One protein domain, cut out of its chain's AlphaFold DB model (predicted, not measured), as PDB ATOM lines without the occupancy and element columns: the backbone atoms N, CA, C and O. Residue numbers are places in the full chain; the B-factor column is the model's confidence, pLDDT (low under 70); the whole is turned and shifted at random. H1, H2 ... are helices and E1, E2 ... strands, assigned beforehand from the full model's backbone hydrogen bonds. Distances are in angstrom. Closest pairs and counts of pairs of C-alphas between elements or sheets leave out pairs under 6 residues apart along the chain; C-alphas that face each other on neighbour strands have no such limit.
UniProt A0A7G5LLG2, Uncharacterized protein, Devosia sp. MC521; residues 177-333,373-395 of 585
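What this domain is: This is residues 177 to 333 and 373 to 395 of the 585 residues of an uncharacterized protein of Devosia sp. MC521 (UniProt A0A7G5LLG2). A twisted sheet of four strands is sandwiched between helices, in three layers: H2, H3 and H4 cover one face, and H1, H5 and H7 cover the other. The long hairpin E2 and E3 makes one side of the sheet, short E4 is the opposite edge, and H6 only grazes the sheet. The printed part has 180 residues with seven named helices and four named strands, in the order H1 E1 H2 H3 E2 E3 H4 E4 H5 H6 H7. The sheet's order is E2 E3 E1 E4, all antiparallel, and the class is mixed, helices and strands. The whole is compact, with a radius of gyration of the C-alphas of 16.0 A and spans of 46 by 37 by 28 A.

How they stand to each other: H1, residues 177 to 197, is on the sheet at a height of 10.3 A. E1, residues 201 to 208, is antiparallel to E3, residues 263 to 274, with N 203 and O 272 2.9 A apart. H2, residues 217 to 231, and H3, residues 234 to 245, are on the face opposite H1. E2, residues 247 to 259, forms a hairpin with E3; N 253 and O 269 are 2.8 A apart. H4, residues 279 to 298, touches H2 with its residues 289 to 297 alone, the closest C-alphas being those of Ala 227 and Leu 296, 4.9 A. H4 touches H3 at a shallow tilt of 27 degrees, opposite ways, with its residues 281 to 289 alone; the closest C-alphas are those of Ile 241 and Ala 285, 5.0 A. E4, residues 311 to 314, is antiparallel to E1, with N 204 and O 312 2.8 A apart. Two split strand-helix-strand units, each with another strand between its two same-way strands, are E1, H2 H3, E2 and E3, H4, E4; both crossovers are right-handed. H5, residues 321 to 327, touches H1, the closest C-alphas being those of Thr 185 and Thr 324, 5.0 A. H6, residues 373 to 378, touches H2 residues 217 to 221 alone, with the C-alphas of Ala 218 and Ala 377 closest at 4.7 A. H7, residues 388 to 394, lies over E2, and the closest C-alphas are those of Gly 249 and Met 390, 5.3 A. Every O i to N i+4 pair is within hydrogen-bond range in H1, H2, H4, H6 and H7, against 6 of 8 in H3 and 0 of 3 in H5, where 1 of 4 O i to N i+3 pairs is.

Where its parts are: H1 begins at C-alpha 177 (282.933, 243.642, 402.703) and is 30.0 A long. E2 and E3 are each 34.7 A, H4 28.1 A, E1 23.0 A and H2 20.8 A. H7 ends at C-alpha 394 (270.767, 242.406, 378.157).

The domain as a whole: The two C-alphas farthest apart are those of Lys 197 and Glu 214, 46.3 A. Residues 334 to 372 are not printed, and C-alphas 333 and 373 are 24.5 A apart across the cut. The link from H4 to E4 is long, 12 residues. Residues 314 to 333 have pLDDT under 70.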
ATOM      1  N   ILE A 177     282.517 242.746 403.780       86.75
ATOM      2  CA  ILE A 177     282.933 243.642 402.703       86.75
ATOM      3  C   ILE A 177     283.465 242.870 401.494       86.75
ATOM      4  O   ILE A 177     282.924 243.051 400.411       86.75
ATOM      5  N   GLU A 178     284.382 241.909 401.670       83.69
ATOM      6  CA  GLU A 178     284.940 241.122 400.554       83.69
ATOM      7  C   GLU A 178     283.851 240.426 399.729       83.69
ATOM      8  O   GLU A 178     283.798 240.535 398.505       83.69
ATOM      9  N   ALA A 179     282.918 239.747 400.404       84.50
ATOM     10  CA  ALA A 179     281.813 239.060 399.743       84.50
ATOM     11  C   ALA A 179     280.825 240.037 399.082       84.50
ATOM     12  O   ALA A 179     280.120 239.673 398.142       84.50
ATOM     13  N   ALA A 180     280.701 241.269 399.578       86.50
ATOM     14  CA  ALA A 180     279.911 242.303 398.918       86.50
ATOM     15  C   ALA A 180     280.624 242.859 397.683       86.50
ATOM     16  O   ALA A 180     279.996 242.921 396.627       86.50
ATOM     17  N   THR A 181     281.916 243.168 397.788       84.44
ATOM     18  CA  THR A 181     282.767 243.597 396.673       84.44
ATOM     19  C   THR A 181     282.757 242.560 395.558       84.44
ATOM     20  O   THR A 181     282.438 242.900 394.426       84.44
ATOM     21  N   ALA A 182     282.953 241.274 395.870       83.25
ATOM     22  CA  ALA A 182     282.892 240.196 394.880       83.25
ATOM     23  C   ALA A 182     281.546 240.147 394.133       83.25
ATOM     24  O   ALA A 182     281.519 240.015 392.910       83.25
ATOM     25  N   ARG A 183     280.418 240.323 394.840       85.81
ATOM     26  CA  ARG A 183     279.080 240.380 394.222       85.81
ATOM     27  C   ARG A 183     278.893 241.611 393.335       85.81
ATOM     28  O   ARG A 183     278.288 241.502 392.268       85.81
ATOM     29  N   ARG A 184     279.398 242.778 393.753       86.62
ATOM     30  CA  ARG A 184     279.377 244.002 392.932       86.62
ATOM     31  C   ARG A 184     280.230 243.810 391.672       86.62
ATOM     32  O   ARG A 184     279.737 244.055 390.574       86.62
ATOM     33  N   THR A 185     281.451 243.297 391.815       84.69
ATOM     34  CA  THR A 185     282.386 242.983 390.722       84.69
ATOM     35  C   THR A 185     281.766 242.019 389.714       84.69
ATOM     36  O   THR A 185     281.769 242.300 388.517       84.69
ATOM     37  N   ASP A 186     281.161 240.922 390.177       84.94
ATOM     38  CA  ASP A 186     280.447 239.980 389.308       84.94
ATOM     39  C   ASP A 186     279.301 240.662 388.545       84.94
ATOM     40  O   ASP A 186     279.158 240.474 387.335       84.94
ATOM     41  N   ALA A 187     278.502 241.498 389.216       87.50
ATOM     42  CA  ALA A 187     277.415 242.223 388.565       87.50
ATOM     43  C   ALA A 187     277.932 243.134 387.439       87.50
ATOM     44  O   ALA A 187     277.392 243.095 386.329       87.50
ATOM     45  N   TYR A 188     278.999 243.897 387.690       86.56
ATOM     46  CA  TYR A 188     279.665 244.712 386.671       86.56
ATOM     47  C   TYR A 188     280.185 243.872 385.503       86.56
ATOM     48  O   TYR A 188     279.900 244.190 384.347       86.56
ATOM     49  N   ALA A 189     280.896 242.781 385.789       84.31
ATOM     50  CA  ALA A 189     281.478 241.912 384.772       84.31
ATOM     51  C   ALA A 189     280.402 241.265 383.888       84.31
ATOM     52  O   ALA A 189     280.504 241.305 382.658       84.31
ATOM     53  N   ARG A 190     279.337 240.715 384.488       86.56
ATOM     54  CA  ARG A 190     278.226 240.088 383.752       86.56
ATOM     55  C   ARG A 190     277.505 241.082 382.861       86.56
ATOM     56  O   ARG A 190     277.283 240.804 381.682       86.56
ATOM     57  N   VAL A 191     277.161 242.242 383.411       88.88
ATOM     58  CA  VAL A 191     276.476 243.298 382.667       88.88
ATOM     59  C   VAL A 191     277.349 243.834 381.536       88.88
ATOM     60  O   VAL A 191     276.876 243.940 380.404       88.88
ATOM     61  N   GLY A 192     278.616 244.140 381.820       86.25
ATOM     62  CA  GLY A 192     279.563 244.643 380.828       86.25
ATOM     63  C   GLY A 192     279.757 243.655 379.685       86.25
ATOM     64  O   GLY A 192     279.594 244.024 378.523       86.25
ATOM     65  N   LYS A 193     279.991 242.375 379.998       85.50
ATOM     66  CA  LYS A 193     280.122 241.312 378.991       85.50
ATOM     67  C   LYS A 193     278.878 241.205 378.107       85.50
ATOM     68  O   LYS A 193     279.008 241.081 376.890       85.50
ATOM     69  N   ALA A 194     277.682 241.275 378.693       88.50
ATOM     70  CA  ALA A 194     276.434 241.222 377.936       88.50
ATOM     71  C   ALA A 194     276.247 242.450 377.024       88.50
ATOM     72  O   ALA A 194     275.859 242.298 375.867       88.50
ATOM     73  N   ALA A 195     276.574 243.652 377.507       87.56
ATOM     74  CA  ALA A 195     276.470 244.883 376.723       87.56
ATOM     75  C   ALA A 195     277.430 244.879 375.522       87.56
ATOM     76  O   ALA A 195     277.015 245.165 374.399       87.56
ATOM     77  N   ILE A 196     278.688 244.474 375.733       83.94
ATOM     78  CA  ILE A 196     279.690 244.358 374.665       83.94
ATOM     79  C   ILE A 196     279.298 243.278 373.649       83.94
ATOM     80  O   ILE A 196     279.401 243.507 372.446       83.94
ATOM     81  N   LYS A 197     278.763 242.131 374.096       87.06
ATOM     82  CA  LYS A 197     278.260 241.074 373.194       87.06
ATOM     83  C   LYS A 197     277.150 241.579 372.262       87.06
ATOM     84  O   LYS A 197     277.041 241.101 371.138       87.06
ATOM     85  N   LYS A 198     276.354 242.557 372.702       88.44
ATOM     86  CA  LYS A 198     275.325 243.222 371.884       88.44
ATOM     87  C   LYS A 198     275.872 244.343 370.988       88.44
ATOM     88  O   LYS A 198     275.087 245.068 370.385       88.44
ATOM     89  N   GLY A 199     277.194 244.490 370.891       86.75
ATOM     90  CA  GLY A 199     277.846 245.532 370.097       86.75
ATOM     91  C   GLY A 199     277.764 246.924 370.726       86.75
ATOM     92  O   GLY A 199     277.864 247.911 370.005       86.75
ATOM     93  N   GLY A 200     277.539 247.009 372.039       87.94
ATOM     94  CA  GLY A 200     277.430 248.270 372.766       87.94
ATOM     95  C   GLY A 200     278.764 248.874 373.216       87.94
ATOM     96  O   GLY A 200     279.844 248.390 372.885       87.94
ATOM     97  N   SER A 201     278.663 249.934 374.013       85.94
ATOM     98  CA  SER A 201     279.757 250.592 374.731       85.94
ATOM     99  C   SER A 201     279.392 250.785 376.206       85.94
ATOM    100  O   SER A 201     278.245 250.579 376.623       85.94
ATOM    101  N   VAL A 202     280.367 251.180 377.018       86.19
ATOM    102  CA  VAL A 202     280.155 251.491 378.432       86.19
ATOM    103  C   VAL A 202     280.677 252.891 378.715       86.19
ATOM    104  O   VAL A 202     281.759 253.267 378.280       86.19
ATOM    105  N   VAL A 203     279.914 253.673 379.467       86.62
ATOM    106  CA  VAL A 203     280.285 255.035 379.845       86.62
ATOM    107  C   VAL A 203     280.358 255.117 381.358       86.62
ATOM    108  O   VAL A 203     279.378 254.814 382.036       86.62
ATOM    109  N   SER A 204     281.505 255.531 381.885       86.62
ATOM    110  CA  SER A 204     281.670 255.867 383.296       86.62
ATOM    111  C   SER A 204     281.495 257.371 383.489       86.62
ATOM    112  O   SER A 204     282.110 258.159 382.768       86.62
ATOM    113  N   VAL A 205     280.652 257.765 384.438       88.50
ATOM    114  CA  VAL A 205     280.412 259.160 384.822       88.50
ATOM    115  C   VAL A 205     280.523 259.277 386.334       88.50
ATOM    116  O   VAL A 205     279.763 258.633 387.056       88.50
ATOM    117  N   VAL A 206     281.422 260.126 386.816       89.31
ATOM    118  CA  VAL A 206     281.554 260.454 388.238       89.31
ATOM    119  C   VAL A 206     280.766 261.724 388.524       89.31
ATOM    120  O   VAL A 206     281.031 262.768 387.930       89.31
ATOM    121  N   LEU A 207     279.789 261.632 389.428       92.00
ATOM    122  CA  LEU A 207     279.014 262.774 389.906       92.00
ATOM    123  C   LEU A 207     279.463 263.175 391.312       92.00
ATOM    124  O   LEU A 207     279.296 262.401 392.256       92.00
ATOM    125  N   SER A 208     279.988 264.390 391.445       89.62
ATOM    126  CA  SER A 208     280.556 264.943 392.679       89.62
ATOM    127  C   SER A 208     279.816 266.201 393.148       89.62
ATOM    128  O   SER A 208     278.990 266.776 392.431       89.62
ATOM    129  N   VAL A 209     280.087 266.624 394.380       93.50
ATOM    130  CA  VAL A 209     279.565 267.851 394.997       93.50
ATOM    131  C   VAL A 209     280.720 268.607 395.644       93.50
ATOM    132  O   VAL A 209     281.647 267.987 396.151       93.50
ATOM    133  N   SER A 210     280.701 269.937 395.601       92.94
ATOM    134  CA  SER A 210     281.619 270.756 396.394       92.94
ATOM    135  C   SER A 210     281.286 270.601 397.874       92.94
ATOM    136  O   SER A 210     280.120 270.690 398.248       92.94
ATOM    137  N   HIS A 211     282.309 270.393 398.695       92.81
ATOM    138  CA  HIS A 211     282.174 270.162 400.127       92.81
ATOM    139  C   HIS A 211     283.317 270.838 400.894       92.81
ATOM    140  O   HIS A 211     284.316 271.275 400.313       92.81
ATOM    141  N   SER A 212     283.142 270.912 402.201       91.50
ATOM    142  CA  SER A 212     284.046 271.470 403.193       91.50
ATOM    143  C   SER A 212     284.057 270.583 404.439       91.50
ATOM    144  O   SER A 212     283.267 269.647 404.566       91.50
ATOM    145  N   LEU A 213     284.937 270.900 405.388       92.62
ATOM    146  CA  LEU A 213     285.047 270.164 406.649       92.62
ATOM    147  C   LEU A 213     283.758 270.200 407.493       92.62
ATOM    148  O   LEU A 213     283.544 269.321 408.322       92.62
ATOM    149  N   GLU A 214     282.909 271.208 407.289       92.94
ATOM    150  CA  GLU A 214     281.672 271.430 408.048       92.94
ATOM    151  C   GLU A 214     280.473 270.658 407.474       92.94
ATOM    152  O   GLU A 214     279.438 270.526 408.133       92.94
ATOM    153  N   ASP A 215     280.595 270.143 406.246       95.44
ATOM    154  CA  ASP A 215     279.508 269.453 405.565       95.44
ATOM    155  C   ASP A 215     279.287 268.049 406.134       95.44
ATOM    156  O   ASP A 215     280.184 267.204 406.178       95.44
ATOM    157  N   LYS A 216     278.037 267.768 406.510       96.56
ATOM    158  CA  LYS A 216     277.620 266.448 406.991       96.56
ATOM    159  C   LYS A 216     277.500 265.476 405.830       96.56
ATOM    160  O   LYS A 216     276.825 265.764 404.833       96.56
ATOM    161  N   LEU A 217     278.024 264.266 405.999       97.12
ATOM    162  CA  LEU A 217     277.967 263.234 404.964       97.12
ATOM    163  C   LEU A 217     276.528 262.921 404.537       97.12
ATOM    164  O   LEU A 217     276.248 262.772 403.349       97.12
ATOM    165  N   ALA A 218     275.594 262.842 405.489       97.00
ATOM    166  CA  ALA A 218     274.193 262.537 405.200       97.00
ATOM    167  C   ALA A 218     273.553 263.556 404.238       97.00
ATOM    168  O   ALA A 218     272.792 263.165 403.345       97.00
ATOM    169  N   ASP A 219     273.904 264.834 404.383       96.75
ATOM    170  CA  ASP A 219     273.365 265.926 403.575       96.75
ATOM    171  C   ASP A 219     273.975 265.910 402.166       96.75
ATOM    172  O   ASP A 219     273.237 265.923 401.173       96.75
ATOM    173  N   LEU A 220     275.301 265.739 402.065       96.31
ATOM    174  CA  LEU A 220     275.999 265.541 400.786       96.31
ATOM    175  C   LEU A 220     275.420 264.342 400.021       96.31
ATOM    176  O   LEU A 220     275.080 264.437 398.836       96.31
ATOM    177  N   MET A 221     275.236 263.214 400.713       96.00
ATOM    178  CA  MET A 221     274.663 262.008 400.128       96.00
ATOM    179  C   MET A 221     273.239 262.227 399.629       96.00
ATOM    180  O   MET A 221     272.907 261.780 398.525       96.00
ATOM    181  N   ALA A 222     272.392 262.893 400.414       95.81
ATOM    182  CA  ALA A 222     271.019 263.194 400.031       95.81
ATOM    183  C   ALA A 222     270.966 264.100 398.791       95.81
ATOM    184  O   ALA A 222     270.238 263.788 397.841       95.81
ATOM    185  N   ALA A 223     271.772 265.164 398.768       96.56
ATOM    186  CA  ALA A 223     271.817 266.138 397.684       96.56
ATOM    187  C   ALA A 223     272.234 265.502 396.351       96.56
ATOM    188  O   ALA A 223     271.509 265.606 395.349       96.56
ATOM    189  N   VAL A 224     273.357 264.779 396.361       95.88
ATOM    190  CA  VAL A 224     273.904 264.097 395.183       95.88
ATOM    191  C   VAL A 224     272.953 262.997 394.715       95.88
ATOM    192  O   VAL A 224     272.592 262.987 393.540       95.88
ATOM    193  N   LYS A 225     272.446 262.124 395.603       95.44
ATOM    194  CA  LYS A 225     271.495 261.056 395.219       95.44
ATOM    195  C   LYS A 225     270.228 261.626 394.588       95.44
ATOM    196  O   LYS A 225     269.752 261.096 393.581       95.44
ATOM    197  N   LYS A 226     269.670 262.698 395.156       96.38
ATOM    198  CA  LYS A 226     268.455 263.339 394.639       96.38
ATOM    199  C   LYS A 226     268.697 263.993 393.279       96.38
ATOM    200  O   LYS A 226     267.899 263.778 392.363       96.38
ATOM    201  N   ALA A 227     269.801 264.722 393.114       97.19
ATOM    202  CA  ALA A 227     270.168 265.335 391.837       97.19
ATOM    203  C   ALA A 227     270.454 264.276 390.760       97.19
ATOM    204  O   ALA A 227     269.922 264.351 389.656       97.19
ATOM    205  N   SER A 228     271.225 263.251 391.109       96.31
ATOM    206  CA  SER A 228     271.606 262.119 390.262       96.31
ATOM    207  C   SER A 228     270.381 261.330 389.781       96.31
ATOM    208  O   SER A 228     270.193 261.139 388.578       96.31
ATOM    209  N   THR A 229     269.478 260.950 390.689       95.50
ATOM    210  CA  THR A 229     268.212 260.292 390.325       95.50
ATOM    211  C   THR A 229     267.336 261.191 389.453       95.50
ATOM    212  O   THR A 229     266.802 260.729 388.448       95.50
ATOM    213  N   GLY A 230     267.213 262.481 389.779       96.50
ATOM    214  CA  GLY A 230     266.435 263.426 388.973       96.50
ATOM    215  C   GLY A 230     267.020 263.672 387.573       96.50
ATOM    216  O   GLY A 230     266.272 263.878 386.609       96.50
ATOM    217  N   ALA A 231     268.346 263.606 387.433       96.12
ATOM    218  CA  ALA A 231     269.033 263.714 386.150       96.12
ATOM    219  C   ALA A 231     268.703 262.520 385.239       96.12
ATOM    220  O   ALA A 231     268.497 262.705 384.041       96.12
ATOM    221  N   ARG A 232     268.526 261.328 385.824       94.88
ATOM    222  CA  ARG A 232     268.127 260.086 385.138       94.88
ATOM    223  C   ARG A 232     266.620 259.801 385.178       94.88
ATOM    224  O   ARG A 232     266.203 258.649 385.080       94.88
ATOM    225  N   ALA A 233     265.792 260.833 385.333       93.69
ATOM    226  CA  ALA A 233     264.340 260.693 385.409       93.69
ATOM    227  C   ALA A 233     263.587 261.703 384.530       93.69
ATOM    228  O   ALA A 233     264.071 262.793 384.201       93.69
ATOM    229  N   GLY A 234     262.344 261.342 384.200       93.50
ATOM    230  CA  GLY A 234     261.395 262.189 383.479       93.50
ATOM    231  C   GLY A 234     261.637 262.277 381.970       93.50
ATOM    232  O   GLY A 234     262.514 261.621 381.409       93.50
ATOM    233  N   GLY A 235     260.827 263.106 381.304       91.19
ATOM    234  CA  GLY A 235     260.829 263.265 379.845       91.19
ATOM    235  C   GLY A 235     262.207 263.548 379.230       91.19
ATOM    236  O   GLY A 235     262.569 262.839 378.296       91.19
ATOM    237  N   PRO A 236     263.004 264.503 379.752       90.50
ATOM    238  CA  PRO A 236     264.328 264.810 379.202       90.50
ATOM    239  C   PRO A 236     265.301 263.625 379.226       90.50
ATOM    240  O   PRO A 236     266.030 263.409 378.263       90.50
ATOM    241  N   TRP A 237     265.274 262.813 380.288       93.44
ATOM    242  CA  TRP A 237     266.052 261.576 380.335       93.44
ATOM    243  C   TRP A 237     265.560 260.584 379.280       93.44
ATOM    244  O   TRP A 237     266.342 260.132 378.453       93.44
ATOM    245  N   HIS A 238     264.263 260.268 379.271       90.88
ATOM    246  CA  HIS A 238     263.733 259.207 378.413       90.88
ATOM    247  C   HIS A 238     263.729 259.545 376.924       90.88
ATOM    248  O   HIS A 238     263.920 258.638 376.124       90.88
ATOM    249  N   ARG A 239     263.485 260.804 376.550       90.94
ATOM    250  CA  ARG A 239     263.321 261.217 375.147       90.94
ATOM    251  C   ARG A 239     264.625 261.660 374.494       90.94
ATOM    252  O   ARG A 239     264.753 261.501 373.289       90.94
ATOM    253  N   ASN A 240     265.572 262.183 375.278       90.88
ATOM    254  CA  ASN A 240     266.797 262.767 374.735       90.88
ATOM    255  C   ASN A 240     268.001 261.901 375.111       90.88
ATOM    256  O   ASN A 240     268.569 261.233 374.257       90.88
ATOM    257  N   ILE A 241     268.347 261.850 376.400       93.56
ATOM    258  CA  ILE A 241     269.611 261.252 376.860       93.56
ATOM    259  C   ILE A 241     269.606 259.728 376.677       93.56
ATOM    260  O   ILE A 241     270.503 259.170 376.052       93.56
ATOM    261  N   LYS A 242     268.576 259.039 377.183       92.50
ATOM    262  CA  LYS A 242     268.472 257.573 377.123       92.50
ATOM    263  C   LYS A 242     268.427 257.068 375.677       92.50
ATOM    264  O   LYS A 242     269.034 256.044 375.383       92.50
ATOM    265  N   VAL A 243     267.710 257.780 374.802       92.50
ATOM    266  CA  VAL A 243     267.591 257.451 373.372       92.50
ATOM    267  C   VAL A 243     268.912 257.697 372.653       92.50
ATOM    268  O   VAL A 243     269.385 256.788 371.982       92.50
ATOM    269  N   ALA A 244     269.542 258.860 372.849       92.81
ATOM    270  CA  ALA A 244     270.826 259.184 372.227       92.81
ATOM    271  C   ALA A 244     271.933 258.195 372.622       92.81
ATOM    272  O   ALA A 244     272.730 257.794 371.782       92.81
ATOM    273  N   LEU A 245     271.950 257.741 373.877       92.69
ATOM    274  CA  LEU A 245     272.894 256.719 374.340       92.69
ATOM    275  C   LEU A 245     272.508 255.297 373.900       92.69
ATOM    276  O   LEU A 245     273.341 254.391 373.921       92.69
ATOM    277  N   GLY A 246     271.240 255.051 373.566       93.50
ATOM    278  CA  GLY A 246     270.704 253.690 373.524       93.50
ATOM    279  C   GLY A 246     270.919 252.972 374.862       93.50
ATOM    280  O   GLY A 246     271.376 251.832 374.889       93.50
ATOM    281  N   ALA A 247     270.681 253.665 375.983       92.38
ATOM    282  CA  ALA A 247     271.053 253.178 377.309       92.38
ATOM    283  C   ALA A 247     270.182 251.987 377.754       92.38
ATOM    284  O   ALA A 247     268.961 252.102 377.933       92.38
ATOM    285  N   LEU A 248     270.846 250.857 377.988       91.06
ATOM    286  CA  LEU A 248     270.288 249.578 378.435       91.06
ATOM    287  C   LEU A 248     270.060 249.559 379.950       91.06
ATOM    288  O   LEU A 248     269.120 248.936 380.445       91.06
ATOM    289  N   GLY A 249     270.894 250.286 380.690       90.56
ATOM    290  CA  GLY A 249     270.798 250.409 382.135       90.56
ATOM    291  C   GLY A 249     271.958 251.199 382.724       90.56
ATOM    292  O   GLY A 249     272.918 251.530 382.030       90.56
ATOM    293  N   VAL A 250     271.840 251.516 384.013       92.44
ATOM    294  CA  VAL A 250     272.857 252.247 384.773       92.44
ATOM    295  C   VAL A 250     273.100 251.509 386.077       92.44
ATOM    296  O   VAL A 250     272.164 251.345 386.863       92.44
ATOM    297  N   LEU A 251     274.340 251.090 386.312       93.12
ATOM    298  CA  LEU A 251     274.788 250.691 387.642       93.12
ATOM    299  C   LEU A 251     275.269 251.943 388.368       93.12
ATOM    300  O   LEU A 251     275.992 252.759 387.800       93.12
ATOM    301  N   VAL A 252     274.791 252.119 389.595       93.25
ATOM    302  CA  VAL A 252     275.124 253.265 390.440       93.25
ATOM    303  C   VAL A 252     275.891 252.748 391.627       93.25
ATOM    304  O   VAL A 252     275.386 251.889 392.348       93.25
ATOM    305  N   ASP A 253     277.064 253.305 391.833       89.81
ATOM    306  CA  ASP A 253     277.914 252.980 392.951       89.81
ATOM    307  C   ASP A 253     278.251 254.233 393.776       89.81
ATOM    308  O   ASP A 253     278.075 255.366 393.312       89.81
ATOM    309  N   HIS A 254     278.591 254.029 395.044       89.31
ATOM    310  CA  HIS A 254     278.715 255.066 396.058       89.31
ATOM    311  C   HIS A 254     280.108 255.007 396.664       89.31
ATOM    312  O   HIS A 254     280.392 254.093 397.430       89.31
ATOM    313  N   HIS A 255     280.930 256.012 396.385       85.94
ATOM    314  CA  HIS A 255     282.269 256.091 396.945       85.94
ATOM    315  C   HIS A 255     282.324 257.216 397.982       85.94
ATOM    316  O   HIS A 255     281.883 258.342 397.728       85.94
ATOM    317  N   VAL A 256     282.798 256.877 399.182       90.81
ATOM    318  CA  VAL A 256     282.918 257.782 400.328       90.81
ATOM    319  C   VAL A 256     284.342 257.678 400.854       90.81
ATOM    320  O   VAL A 256     284.751 256.595 401.258       90.81
ATOM    321  N   ARG A 257     285.062 258.797 400.905       92.25
ATOM    322  CA  ARG A 257     286.341 258.928 401.622       92.25
ATOM    323  C   ARG A 257     286.281 260.118 402.579       92.25
ATOM    324  O   ARG A 257     285.418 260.987 402.439       92.25
ATOM    325  N   TYR A 258     287.179 260.166 403.555       91.56
ATOM    326  CA  TYR A 258     287.305 261.284 404.490       91.56
ATOM    327  C   TYR A 258     288.721 261.855 404.463       91.56
ATOM    328  O   TYR A 258     289.678 261.150 404.770       91.56
ATOM    329  N   GLY A 259     288.858 263.137 404.135       90.31
ATOM    330  CA  GLY A 259     290.119 263.872 404.197       90.31
ATOM    331  C   GLY A 259     290.154 264.796 405.413       90.31
ATOM    332  O   GLY A 259     289.158 265.435 405.752       90.31
ATOM    333  N   GLN A 260     291.313 264.926 406.066       88.50
ATOM    334  CA  GLN A 260     291.440 265.794 407.248       88.50
ATOM    335  C   GLN A 260     291.188 267.274 406.934       88.50
ATOM    336  O   GLN A 260     290.685 268.002 407.789       88.50
ATOM    337  N   ARG A 261     291.518 267.699 405.709       87.56
ATOM    338  CA  ARG A 261     291.441 269.093 405.268       87.56
ATOM    339  C   ARG A 261     290.050 269.516 404.798       87.56
ATOM    340  O   ARG A 261     289.615 270.621 405.105       87.56
ATOM    341  N   PHE A 262     289.359 268.652 404.052       89.12
ATOM    342  CA  PHE A 262     288.101 268.995 403.375       89.12
ATOM    343  C   PHE A 262     286.901 268.147 403.814       89.12
ATOM    344  O   PHE A 262     285.817 268.302 403.254       89.12
ATOM    345  N   GLY A 263     287.065 267.284 404.819       93.44
ATOM    346  CA  GLY A 263     285.987 266.467 405.367       93.44
ATOM    347  C   GLY A 263     285.568 265.338 404.430       93.44
ATOM    348  O   GLY A 263     286.403 264.611 403.891       93.44
ATOM    349  N   TRP A 264     284.259 265.157 404.265       94.75
ATOM    350  CA  TRP A 264     283.692 264.043 403.509       94.75
ATOM    351  C   TRP A 264     283.751 264.250 401.995       94.75
ATOM    352  O   TRP A 264     283.081 265.118 401.441       94.75
ATOM    353  N   HIS A 265     284.456 263.353 401.312       91.12
ATOM    354  CA  HIS A 265     284.488 263.244 399.861       91.12
ATOM    355  C   HIS A 265     283.483 262.183 399.415       91.12
ATOM    356  O   HIS A 265     283.770 260.986 399.436       91.12
ATOM    357  N   TYR A 266     282.288 262.617 399.013       91.69
ATOM    358  CA  TYR A 266     281.260 261.724 398.485       91.69
ATOM    359  C   TYR A 266     281.027 261.948 396.994       91.69
ATOM    360  O   TYR A 266     280.745 263.067 396.553       91.69
ATOM    361  N   HIS A 267     281.058 260.862 396.228       88.62
ATOM    362  CA  HIS A 267     280.663 260.874 394.827       88.62
ATOM    363  C   HIS A 267     279.919 259.598 394.426       88.62
ATOM    364  O   HIS A 267     279.969 258.560 395.091       88.62
ATOM    365  N   GLN A 268     279.173 259.694 393.325       91.81
ATOM    366  CA  GLN A 268     278.525 258.547 392.702       91.81
ATOM    367  C   GLN A 268     279.203 258.192 391.391       91.81
ATOM    368  O   GLN A 268     279.271 259.026 390.488       91.81
ATOM    369  N   HIS A 269     279.597 256.932 391.260       90.12
ATOM    370  CA  HIS A 269     279.996 256.355 389.983       90.12
ATOM    371  C   HIS A 269     278.751 255.858 389.256       90.12
ATOM    372  O   HIS A 269     278.001 255.022 389.763       90.12
ATOM    373  N   LEU A 270     278.499 256.386 388.067       92.19
ATOM    374  CA  LEU A 270     277.474 255.889 387.160       92.19
ATOM    375  C   LEU A 270     278.150 255.138 386.029       92.19
ATOM    376  O   LEU A 270     278.870 255.727 385.229       92.19
ATOM    377  N   THR A 271     277.841 253.859 385.901       91.50
ATOM    378  CA  THR A 271     278.270 253.065 384.755       91.50
ATOM    379  C   THR A 271     277.065 252.804 383.873       91.50
ATOM    380  O   THR A 271     276.159 252.045 384.229       91.50
ATOM    381  N   ILE A 272     277.026 253.497 382.739       91.62
ATOM    382  CA  ILE A 272     275.932 253.479 381.774       91.62
ATOM    383  C   ILE A 272     276.295 252.511 380.651       91.62
ATOM    384  O   ILE A 272     277.266 252.712 379.927       91.62
ATOM    385  N   PHE A 273     275.484 251.473 380.484       90.75
ATOM    386  CA  PHE A 273     275.647 250.487 379.418       90.75
ATOM    387  C   PHE A 273     274.811 250.922 378.219       90.75
ATOM    388  O   PHE A 273     273.593 251.084 378.340       90.75
ATOM    389  N   CYS A 274     275.464 251.148 377.085       90.75
ATOM    390  CA  CYS A 274     274.922 251.856 375.929       90.75
ATOM    391  C   CYS A 274     274.989 250.973 374.679       90.75
ATOM    392  O   CYS A 274     275.914 250.182 374.542       90.75
ATOM    393  N   LEU A 275     274.042 251.113 373.748       91.69
ATOM    394  CA  LEU A 275     274.165 250.528 372.402       91.69
ATOM    395  C   LEU A 275     274.867 251.469 371.421       91.69
ATOM    396  O   LEU A 275     275.438 251.009 370.437       91.69
ATOM    397  N   ASN A 276     274.826 252.781 371.672       89.50
ATOM    398  CA  ASN A 276     275.527 253.733 370.825       89.50
ATOM    399  C   ASN A 276     277.050 253.595 371.015       89.50
ATOM    400  O   ASN A 276     277.523 253.343 372.126       89.50
ATOM    401  N   ARG A 277     277.811 253.754 369.928       87.50
ATOM    402  CA  ARG A 277     279.285 253.755 369.903       87.50
ATOM    403  C   ARG A 277     279.871 255.049 369.339       87.50
ATOM    404  O   ARG A 277     281.086 255.213 369.372       87.50
ATOM    405  N   ASP A 278     279.036 255.945 368.820       89.31
ATOM    406  CA  ASP A 278     279.480 257.252 368.355       89.31
ATOM    407  C   ASP A 278     279.898 258.104 369.559       89.31
ATOM    408  O   ASP A 278     279.065 258.523 370.368       89.31
ATOM    409  N   ALA A 279     281.207 258.323 369.683       85.12
ATOM    410  CA  ALA A 279     281.805 259.034 370.802       85.12
ATOM    411  C   ALA A 279     281.259 260.462 370.943       85.12
ATOM    412  O   ALA A 279     281.059 260.913 372.071       85.12
ATOM    413  N   GLU A 280     280.959 261.144 369.834       88.44
ATOM    414  CA  GLU A 280     280.459 262.520 369.878       88.44
ATOM    415  C   GLU A 280     279.005 262.555 370.356       88.44
ATOM    416  O   GLU A 280     278.663 263.294 371.280       88.44
ATOM    417  N   ALA A 281     278.147 261.685 369.813       89.69
ATOM    418  CA  ALA A 281     276.767 261.560 370.277       89.69
ATOM    419  C   ALA A 281     276.683 261.148 371.757       89.69
ATOM    420  O   ALA A 281     275.846 261.667 372.505       89.69
ATOM    421  N   ILE A 282     277.562 260.238 372.196       90.38
ATOM    422  CA  ILE A 282     277.679 259.847 373.605       90.38
ATOM    423  C   ILE A 282     278.078 261.049 374.455       90.38
ATOM    424  O   ILE A 282     277.418 261.321 375.459       90.38
ATOM    425  N   LYS A 283     279.119 261.782 374.051       90.00
ATOM    426  CA  LYS A 283     279.605 262.960 374.771       90.00
ATOM    427  C   LYS A 283     278.498 263.999 374.937       90.00
ATOM    428  O   LYS A 283     278.215 264.388 376.063       90.00
ATOM    429  N   VAL A 284     277.796 264.365 373.863       92.56
ATOM    430  CA  VAL A 284     276.677 265.328 373.916       92.56
ATOM    431  C   VAL A 284     275.577 264.870 374.880       92.56
ATOM    432  O   VAL A 284     275.048 265.665 375.663       92.56
ATOM    433  N   ALA A 285     275.222 263.584 374.859       93.88
ATOM    434  CA  ALA A 285     274.198 263.047 375.748       93.88
ATOM    435  C   ALA A 285     274.639 263.027 377.224       93.88
ATOM    436  O   ALA A 285     273.823 263.290 378.115       93.88
ATOM    437  N   VAL A 286     275.913 262.736 377.494       92.25
ATOM    438  CA  VAL A 286     276.487 262.764 378.847       92.25
ATOM    439  C   VAL A 286     276.639 264.197 379.351       92.25
ATOM    440  O   VAL A 286     276.269 264.465 380.492       92.25
ATOM    441  N   ASP A 287     277.072 265.133 378.510       92.81
ATOM    442  CA  ASP A 287     277.147 266.559 378.844       92.81
ATOM    443  C   ASP A 287     275.754 267.076 379.257       92.81
ATOM    444  O   ASP A 287     275.600 267.724 380.294       92.81
ATOM    445  N   ALA A 288     274.697 266.683 378.535       94.62
ATOM    446  CA  ALA A 288     273.314 267.003 378.901       94.62
ATOM    447  C   ALA A 288     272.865 266.359 380.232       94.62
ATOM    448  O   ALA A 288     272.092 266.960 380.991       94.62
ATOM    449  N   LEU A 289     273.334 265.142 380.538       95.75
ATOM    450  CA  LEU A 289     273.102 264.485 381.829       95.75
ATOM    451  C   LEU A 289     273.777 265.259 382.969       95.75
ATOM    452  O   LEU A 289     273.121 265.539 383.978       95.75
ATOM    453  N   VAL A 290     275.050 265.618 382.800       95.12
ATOM    454  CA  VAL A 290     275.847 266.368 383.780       95.12
ATOM    455  C   VAL A 290     275.247 267.753 384.011       95.12
ATOM    456  O   VAL A 290     274.984 268.131 385.150       95.12
ATOM    457  N   GLU A 291     274.907 268.488 382.956       95.31
ATOM    458  CA  GLU A 291     274.278 269.807 383.069       95.31
ATOM    459  C   GLU A 291     272.934 269.727 383.821       95.31
ATOM    460  O   GLU A 291     272.579 270.578 384.647       95.31
ATOM    461  N   ARG A 292     272.154 268.667 383.577       96.19
ATOM    462  CA  ARG A 292     270.915 268.410 384.316       96.19
ATOM    463  C   ARG A 292     271.183 268.101 385.789       96.19
ATOM    464  O   ARG A 292     270.452 268.623 386.632       96.19
ATOM    465  N   TYR A 293     272.203 267.305 386.095       97.38
ATOM    466  CA  TYR A 293     272.648 267.049 387.463       97.38
ATOM    467  C   TYR A 293     273.024 268.350 388.183       97.38
ATOM    468  O   TYR A 293     272.438 268.644 389.225       97.38
ATOM    469  N   LEU A 294     273.888 269.179 387.590       96.88
ATOM    470  CA  LEU A 294     274.338 270.449 388.171       96.88
ATOM    471  C   LEU A 294     273.169 271.400 388.457       96.88
ATOM    472  O   LEU A 294     273.077 271.963 389.546       96.88
ATOM    473  N   ARG A 295     272.208 271.523 387.531       96.88
ATOM    474  CA  ARG A 295     270.992 272.330 387.757       96.88
ATOM    475  C   ARG A 295     270.148 271.813 388.922       96.88
ATOM    476  O   ARG A 295     269.585 272.607 389.673       96.88
ATOM    477  N   LEU A 296     270.004 270.496 389.057       97.31
ATOM    478  CA  LEU A 296     269.234 269.890 390.148       97.31
ATOM    479  C   LEU A 296     269.966 269.972 391.490       97.31
ATOM    480  O   LEU A 296     269.310 270.079 392.524       97.31
ATOM    481  N   LEU A 297     271.295 269.949 391.475       97.00
ATOM    482  CA  LEU A 297     272.135 270.169 392.646       97.00
ATOM    483  C   LEU A 297     272.036 271.632 393.118       97.00
ATOM    484  O   LEU A 297     271.726 271.875 394.282       97.00
ATOM    485  N   ALA A 298     272.132 272.592 392.193       97.06
ATOM    486  CA  ALA A 298     271.983 274.025 392.465       97.06
ATOM    487  C   ALA A 298     270.620 274.390 393.070       97.06
ATOM    488  O   ALA A 298     270.539 275.190 393.997       97.06
ATOM    489  N   ARG A 299     269.534 273.751 392.613       96.81
ATOM    490  CA  ARG A 299     268.189 273.918 393.203       96.81
ATOM    491  C   ARG A 299     268.088 273.458 394.658       96.81
ATOM    492  O   ARG A 299     267.117 273.800 395.323       96.81
ATOM    493  N   GLN A 300     269.039 272.655 395.122       96.69
ATOM    494  CA  GLN A 300     269.128 272.197 396.506       96.69
ATOM    495  C   GLN A 300     270.086 273.055 397.345       96.69
ATOM    496  O   GLN A 300     270.280 272.746 398.512       96.69
ATOM    497  N   GLY A 301     270.680 274.111 396.773       95.88
ATOM    498  CA  GLY A 301     271.655 274.973 397.451       95.88
ATOM    499  C   GLY A 301     273.110 274.513 397.329       95.88
ATOM    500  O   GLY A 301     274.002 275.207 397.803       95.88
ATOM    501  N   TYR A 302     273.368 273.390 396.653       96.00
ATOM    502  CA  TYR A 302     274.710 272.826 396.489       96.00
ATOM    503  C   TYR A 302     275.342 273.228 395.158       96.00
ATOM    504  O   TYR A 302     274.655 273.549 394.188       96.00
ATOM    505  N   ARG A 303     276.671 273.178 395.087       93.12
ATOM    506  CA  ARG A 303     277.440 273.495 393.877       93.12
ATOM    507  C   ARG A 303     278.385 272.350 393.541       93.12
ATOM    508  O   ARG A 303     278.736 271.561 394.409       93.12
ATOM    509  N   ALA A 304     278.771 272.263 392.277       90.94
ATOM    510  CA  ALA A 304     279.854 271.415 391.800       90.94
ATOM    511  C   ALA A 304     280.421 272.038 390.520       90.94
ATOM    512  O   ALA A 304     279.685 272.694 389.777       90.94
ATOM    513  N   ALA A 305     281.715 271.846 390.273       84.31
ATOM    514  CA  ALA A 305     282.355 272.269 389.032       84.31
ATOM    515  C   ALA A 305     282.072 271.242 387.927       84.31
ATOM    516  O   ALA A 305     282.138 270.035 388.182       84.31
ATOM    517  N   ALA A 306     281.760 271.706 386.715       80.50
ATOM    518  CA  ALA A 306     281.473 270.825 385.581       80.50
ATOM    519  C   ALA A 306     282.711 270.002 385.194       80.50
ATOM    520  O   ALA A 306     282.605 268.817 384.894       80.50
ATOM    521  N   GLU A 307     283.889 270.607 385.311       75.75
ATOM    522  CA  GLU A 307     285.199 270.027 385.009       75.75
ATOM    523  C   GLU A 307     285.587 268.914 385.996       75.75
ATOM    524  O   GLU A 307     286.430 268.075 385.691       75.75
ATOM    525  N   ARG A 308     284.949 268.883 387.174       76.50
ATOM    526  CA  ARG A 308     285.130 267.848 388.209       76.50
ATOM    527  C   ARG A 308     284.113 266.709 388.111       76.50
ATOM    528  O   ARG A 308     283.971 265.918 389.045       76.50
ATOM    529  N   GLN A 309     283.359 266.654 387.013       82.19
ATOM    530  CA  GLN A 309     282.498 265.525 386.675       82.19
ATOM    531  C   GLN A 309     283.241 264.678 385.640       82.19
ATOM    532  O   GLN A 309     283.230 264.977 384.447       82.19
ATOM    533  N   HIS A 310     283.963 263.655 386.095       75.56
ATOM    534  CA  HIS A 310     284.809 262.861 385.206       75.56
ATOM    535  C   HIS A 310     283.958 261.953 384.317       75.56
ATOM    536  O   HIS A 310     283.110 261.209 384.809       75.56
ATOM    537  N   VAL A 311     284.204 261.996 383.007       76.88
ATOM    538  CA  VAL A 311     283.520 261.163 382.012       76.88
ATOM    539  C   VAL A 311     284.555 260.354 381.246       76.88
ATOM    540  O   VAL A 311     285.482 260.914 380.664       76.88
ATOM    541  N   LYS A 312     284.375 259.034 381.208       78.81
ATOM    542  CA  LYS A 312     285.210 258.119 380.426       78.81
ATOM    543  C   LYS A 312     284.326 257.211 379.581       78.81
ATOM    544  O   LYS A 312     283.510 256.463 380.116       78.81
ATOM    545  N   VAL A 313     284.500 257.267 378.263       72.50
ATOM    546  CA  VAL A 313     283.852 256.343 377.325       72.50
ATOM    547  C   VAL A 313     284.789 255.164 377.093       72.50
ATOM    548  O   VAL A 313     285.957 255.342 376.764       72.50
ATOM    549  N   LEU A 314     284.277 253.958 377.293       69.88
ATOM    550  CA  LEU A 314     285.008 252.707 377.184       69.88
ATOM    551  C   LEU A 314     284.356 251.876 376.071       69.88
ATOM    552  O   LEU A 314     283.215 251.420 376.185       69.88
ATOM    553  N   THR A 315     285.067 251.743 374.953       60.78
ATOM    554  CA  THR A 315     284.552 251.147 373.710       60.78
ATOM    555  C   THR A 315     285.050 249.728 373.455       60.78
ATOM    556  O   THR A 315     284.390 249.001 372.713       60.78
ATOM    557  N   GLU A 316     286.163 249.310 374.066       55.97
ATOM    558  CA  GLU A 316     286.772 247.988 373.879       55.97
ATOM    559  C   GLU A 316     287.504 247.557 375.152       55.97
ATOM    560  O   GLU A 316     288.395 248.274 375.582       55.97
ATOM    561  N   HIS A 317     287.168 246.398 375.738       56.47
ATOM    562  CA  HIS A 317     288.040 245.687 376.690       56.47
ATOM    563  C   HIS A 317     287.662 244.191 376.769       56.47
ATOM    564  O   HIS A 317     286.536 243.889 377.176       56.47
ATOM    565  N   PRO A 318     288.567 243.246 376.432       40.88
ATOM    566  CA  PRO A 318     288.245 241.813 376.394       40.88
ATOM    567  C   PRO A 318     288.104 241.126 377.763       40.88
ATOM    568  O   PRO A 318     287.561 240.029 377.827       40.88
ATOM    569  N   GLU A 319     288.562 241.740 378.862       49.22
ATOM    570  CA  GLU A 319     288.794 241.002 380.121       49.22
ATOM    571  C   GLU A 319     287.971 241.463 381.336       49.22
ATOM    572  O   GLU A 319     288.218 241.024 382.454       49.22
ATOM    573  N   GLY A 320     286.983 242.349 381.171       49.06
ATOM    574  CA  GLY A 320     286.061 242.742 382.254       49.06
ATOM    575  C   GLY A 320     286.655 243.598 383.391       49.06
ATOM    576  O   GLY A 320     285.904 244.349 384.006       49.06
ATOM    577  N   LYS A 321     287.979 243.579 383.613       50.66
ATOM    578  CA  LYS A 321     288.686 244.292 384.700       50.66
ATOM    579  C   LYS A 321     288.501 245.821 384.693       50.66
ATOM    580  O   LYS A 321     288.451 246.438 385.749       50.66
ATOM    581  N   ALA A 322     288.337 246.443 383.523       48.12
ATOM    582  CA  ALA A 322     288.208 247.903 383.398       48.12
ATOM    583  C   ALA A 322     286.856 248.469 383.885       48.12
ATOM    584  O   ALA A 322     286.758 249.660 384.172       48.12
ATOM    585  N   TYR A 323     285.809 247.638 383.976       57.31
ATOM    586  CA  TYR A 323     284.465 248.064 384.401       57.31
ATOM    587  C   TYR A 323     284.148 247.719 385.852       57.31
ATOM    588  O   TYR A 323     283.140 248.181 386.377       57.31
ATOM    589  N   THR A 324     284.968 246.882 386.486       53.03
ATOM    590  CA  THR A 324     284.747 246.394 387.850       53.03
ATOM    591  C   THR A 324     285.390 247.274 388.909       53.03
ATOM    592  O   THR A 324     285.084 247.096 390.077       53.03
ATOM    593  N   TYR A 325     286.246 248.224 388.523       57.75
ATOM    594  CA  TYR A 325     286.906 249.142 389.455       57.75
ATOM    595  C   TYR A 325     285.928 249.851 390.414       57.75
ATOM    596  O   TYR A 325     286.153 249.781 391.620       57.75
ATOM    597  N   PRO A 326     284.777 250.397 389.954       58.97
ATOM    598  CA  PRO A 326     283.809 251.025 390.856       58.97
ATOM    599  C   PRO A 326     283.190 250.062 391.881       58.97
ATOM    600  O   PRO A 326     282.449 250.486 392.749       58.97
ATOM    601  N   ALA A 327     283.418 248.750 391.778       55.81
ATOM    602  CA  ALA A 327     282.901 247.784 392.739       55.81
ATOM    603  C   ALA A 327     283.710 247.728 394.045       55.81
ATOM    604  O   ALA A 327     283.174 247.232 395.045       55.81
ATOM    605  N   ASN A 328     284.979 248.166 394.027       62.22
ATOM    606  CA  ASN A 328     285.864 248.109 395.185       62.22
ATOM    607  C   ASN A 328     285.830 249.427 395.967       62.22
ATOM    608  O   ASN A 328     286.345 250.442 395.521       62.22
ATOM    609  N   HIS A 329     285.233 249.394 397.159       62.94
ATOM    610  CA  HIS A 329     285.139 250.554 398.061       62.94
ATOM    611  C   HIS A 329     286.297 250.647 399.055       62.94
ATOM    612  O   HIS A 329     286.297 251.530 399.908       62.94
ATOM    613  N   ASN A 330     287.240 249.706 398.986       55.59
ATOM    614  CA  ASN A 330     288.434 249.673 399.819       55.59
ATOM    615  C   ASN A 330     289.631 249.165 398.990       55.59
ATOM    616  O   ASN A 330     290.066 248.029 399.198       55.59
ATOM    617  N   PRO A 331     290.095 249.940 397.991       54.31
ATOM    618  CA  PRO A 331     291.303 249.602 397.238       54.31
ATOM    619  C   PRO A 331     292.512 249.521 398.179       54.31
ATOM    620  O   PRO A 331     292.595 250.287 399.138       54.31
ATOM    621  N   GLY A 332     293.411 248.562 397.938       43.31
ATOM    622  CA  GLY A 332     294.729 248.560 398.581       43.31
ATOM    623  C   GLY A 332     295.645 249.616 397.955       43.31
ATOM    624  O   GLY A 332     295.314 250.168 396.905       43.31
ATOM    625  N   ASP A 333     296.811 249.854 398.559       35.28
ATOM    626  CA  ASP A 333     297.784 250.854 398.083       35.28
ATOM    627  C   ASP A 333     298.237 250.599 396.623       35.28
ATOM    628  O   ASP A 333     298.538 251.532 395.881       35.28
ATOM    629  N   GLU A 373     279.215 258.300 411.827       97.12
ATOM    630  CA  GLU A 373     278.565 259.204 410.870       97.12
ATOM    631  C   GLU A 373     278.362 258.508 409.515       97.12
ATOM    632  O   GLU A 373     277.241 258.481 408.993       97.12
ATOM    633  N   PHE A 374     279.406 257.856 408.993       96.75
ATOM    634  CA  PHE A 374     279.326 257.040 407.782       96.75
ATOM    635  C   PHE A 374     278.274 255.937 407.889       96.75
ATOM    636  O   PHE A 374     277.396 255.841 407.028       96.75
ATOM    637  N   SER A 375     278.303 255.139 408.958       95.25
ATOM    638  CA  SER A 375     277.352 254.045 409.165       95.25
ATOM    639  C   SER A 375     275.902 254.540 409.185       95.25
ATOM    640  O   SER A 375     275.009 253.926 408.584       95.25
ATOM    641  N   ALA A 376     275.654 255.687 409.822       94.06
ATOM    642  CA  ALA A 376     274.338 256.311 409.847       94.06
ATOM    643  C   ALA A 376     273.900 256.798 408.454       94.06
ATOM    644  O   ALA A 376     272.755 256.550 408.061       94.06
ATOM    645  N   ALA A 377     274.799 257.437 407.700       95.50
ATOM    646  CA  ALA A 377     274.514 258.022 406.390       95.50
ATOM    647  C   ALA A 377     274.350 256.972 405.272       95.50
ATOM    648  O   ALA A 377     273.454 257.085 404.425       95.50
ATOM    649  N   ILE A 378     275.168 255.914 405.276       92.50
ATOM    650  CA  ILE A 378     275.136 254.854 404.257       92.50
ATOM    651  C   ILE A 378     273.965 253.887 404.462       92.50
ATOM    652  O   ILE A 378     273.561 253.181 403.534       92.50
ATOM    653  N   LYS A 379     273.348 253.876 405.648       87.38
ATOM    654  CA  LYS A 379     272.225 252.997 405.987       87.38
ATOM    655  C   LYS A 379     271.114 253.047 404.930       87.38
ATOM    656  O   LYS A 379     270.627 254.107 404.552       87.38
ATOM    657  N   LYS A 380     270.658 251.868 404.485       82.81
ATOM    658  CA  LYS A 380     269.645 251.678 403.416       82.81
ATOM    659  C   LYS A 380     270.063 252.190 402.029       82.81
ATOM    660  O   LYS A 380     269.236 252.181 401.116       82.81
ATOM    661  N   THR A 381     271.317 252.581 401.838       86.06
ATOM    662  CA  THR A 381     271.862 252.828 400.505       86.06
ATOM    663  C   THR A 381     272.033 251.495 399.790       86.06
ATOM    664  O   THR A 381     272.471 250.513 400.382       86.06
ATOM    665  N   ARG A 382     271.621 251.441 398.524       81.19
ATOM    666  CA  ARG A 382     271.811 250.271 397.671       81.19
ATOM    667  C   ARG A 382     272.607 250.713 396.452       81.19
ATOM    668  O   ARG A 382     272.124 251.569 395.716       81.19
ATOM    669  N   GLY A 383     273.778 250.120 396.260       83.25
ATOM    670  CA  GLY A 383     274.580 250.255 395.047       83.25
ATOM    671  C   GLY A 383     274.421 249.048 394.119       83.25
ATOM    672  O   GLY A 383     273.904 248.006 394.528       83.25
ATOM    673  N   VAL A 384     274.860 249.210 392.872       88.50
ATOM    674  CA  VAL A 384     275.090 248.145 391.878       88.50
ATOM    675  C   VAL A 384     273.889 247.201 391.708       88.50
ATOM    676  O   VAL A 384     273.980 245.980 391.810       88.50
ATOM    677  N   ILE A 385     272.711 247.778 391.455       90.25
ATOM    678  CA  ILE A 385     271.484 247.003 391.247       90.25
ATOM    679  C   ILE A 385     271.304 246.685 389.762       90.25
ATOM    680  O   ILE A 385     270.986 247.570 388.965       90.25
ATOM    681  N   VAL A 386     271.378 245.403 389.406       90.44
ATOM    682  CA  VAL A 386     270.905 244.921 388.101       90.44
ATOM    683  C   VAL A 386     269.378 244.863 388.129       90.44
ATOM    684  O   VAL A 386     268.777 243.990 388.755       90.44
ATOM    685  N   THR A 387     268.724 245.836 387.494       89.94
ATOM    686  CA  THR A 387     267.251 245.896 387.469       89.94
ATOM    687  C   THR A 387     266.658 244.815 386.552       89.94
ATOM    688  O   THR A 387     267.303 244.436 385.574       89.94
ATOM    689  N   PRO A 388     265.410 244.354 386.780       89.25
ATOM    690  CA  PRO A 388     264.768 243.374 385.898       89.25
ATOM    691  C   PRO A 388     264.691 243.825 384.434       89.25
ATOM    692  O   PRO A 388     264.931 243.033 383.530       89.25
ATOM    693  N   ALA A 389     264.419 245.113 384.198       88.44
ATOM    694  CA  ALA A 389     264.385 245.684 382.852       88.44
ATOM    695  C   ALA A 389     265.760 245.631 382.169       88.44
ATOM    696  O   ALA A 389     265.853 245.325 380.986       88.44
ATOM    697  N   MET A 390     266.825 245.894 382.927       90.75
ATOM    698  CA  MET A 390     268.200 245.823 382.444       90.75
ATOM    699  C   MET A 390     268.628 244.380 382.159       90.75
ATOM    700  O   MET A 390     269.200 244.121 381.106       90.75
ATOM    701  N   ALA A 391     268.304 243.441 383.051       90.62
ATOM    702  CA  ALA A 391     268.564 242.017 382.841       90.62
ATOM    703  C   ALA A 391     267.846 241.493 381.588       90.62
ATOM    704  O   ALA A 391     268.468 240.837 380.760       90.62
ATOM    705  N   MET A 392     266.570 241.856 381.403       90.19
ATOM    706  CA  MET A 392     265.794 241.509 380.209       90.19
ATOM    707  C   MET A 392     266.393 242.125 378.939       90.19
ATOM    708  O   MET A 392     266.592 241.420 377.955       90.19
ATOM    709  N   ALA A 393     266.733 243.419 378.959       88.38
ATOM    710  CA  ALA A 393     267.324 244.104 377.808       88.38
ATOM    711  C   ALA A 393     268.684 243.515 377.400       88.38
ATOM    712  O   ALA A 393     269.030 243.516 376.218       88.38
ATOM    713  N   LEU A 394     269.449 243.005 378.366       88.88
ATOM    714  CA  LEU A 394     270.767 242.406 378.157       88.88
ATOM    715  C   LEU A 394     270.739 240.883 377.989       88.88
ATOM    716  O   LEU A 394     271.798 240.309 377.758       88.88
ATOM    717  N   GLU A 395     269.568 240.244 378.075       89.62
ATOM    718  CA  GLU A 395     269.425 238.778 378.056       89.62
ATOM    719  C   GLU A 395     270.315 238.093 379.109       89.62
ATOM    720  O   GLU A 395     270.915 237.046 378.876       89.62
TER     721      GLU A 395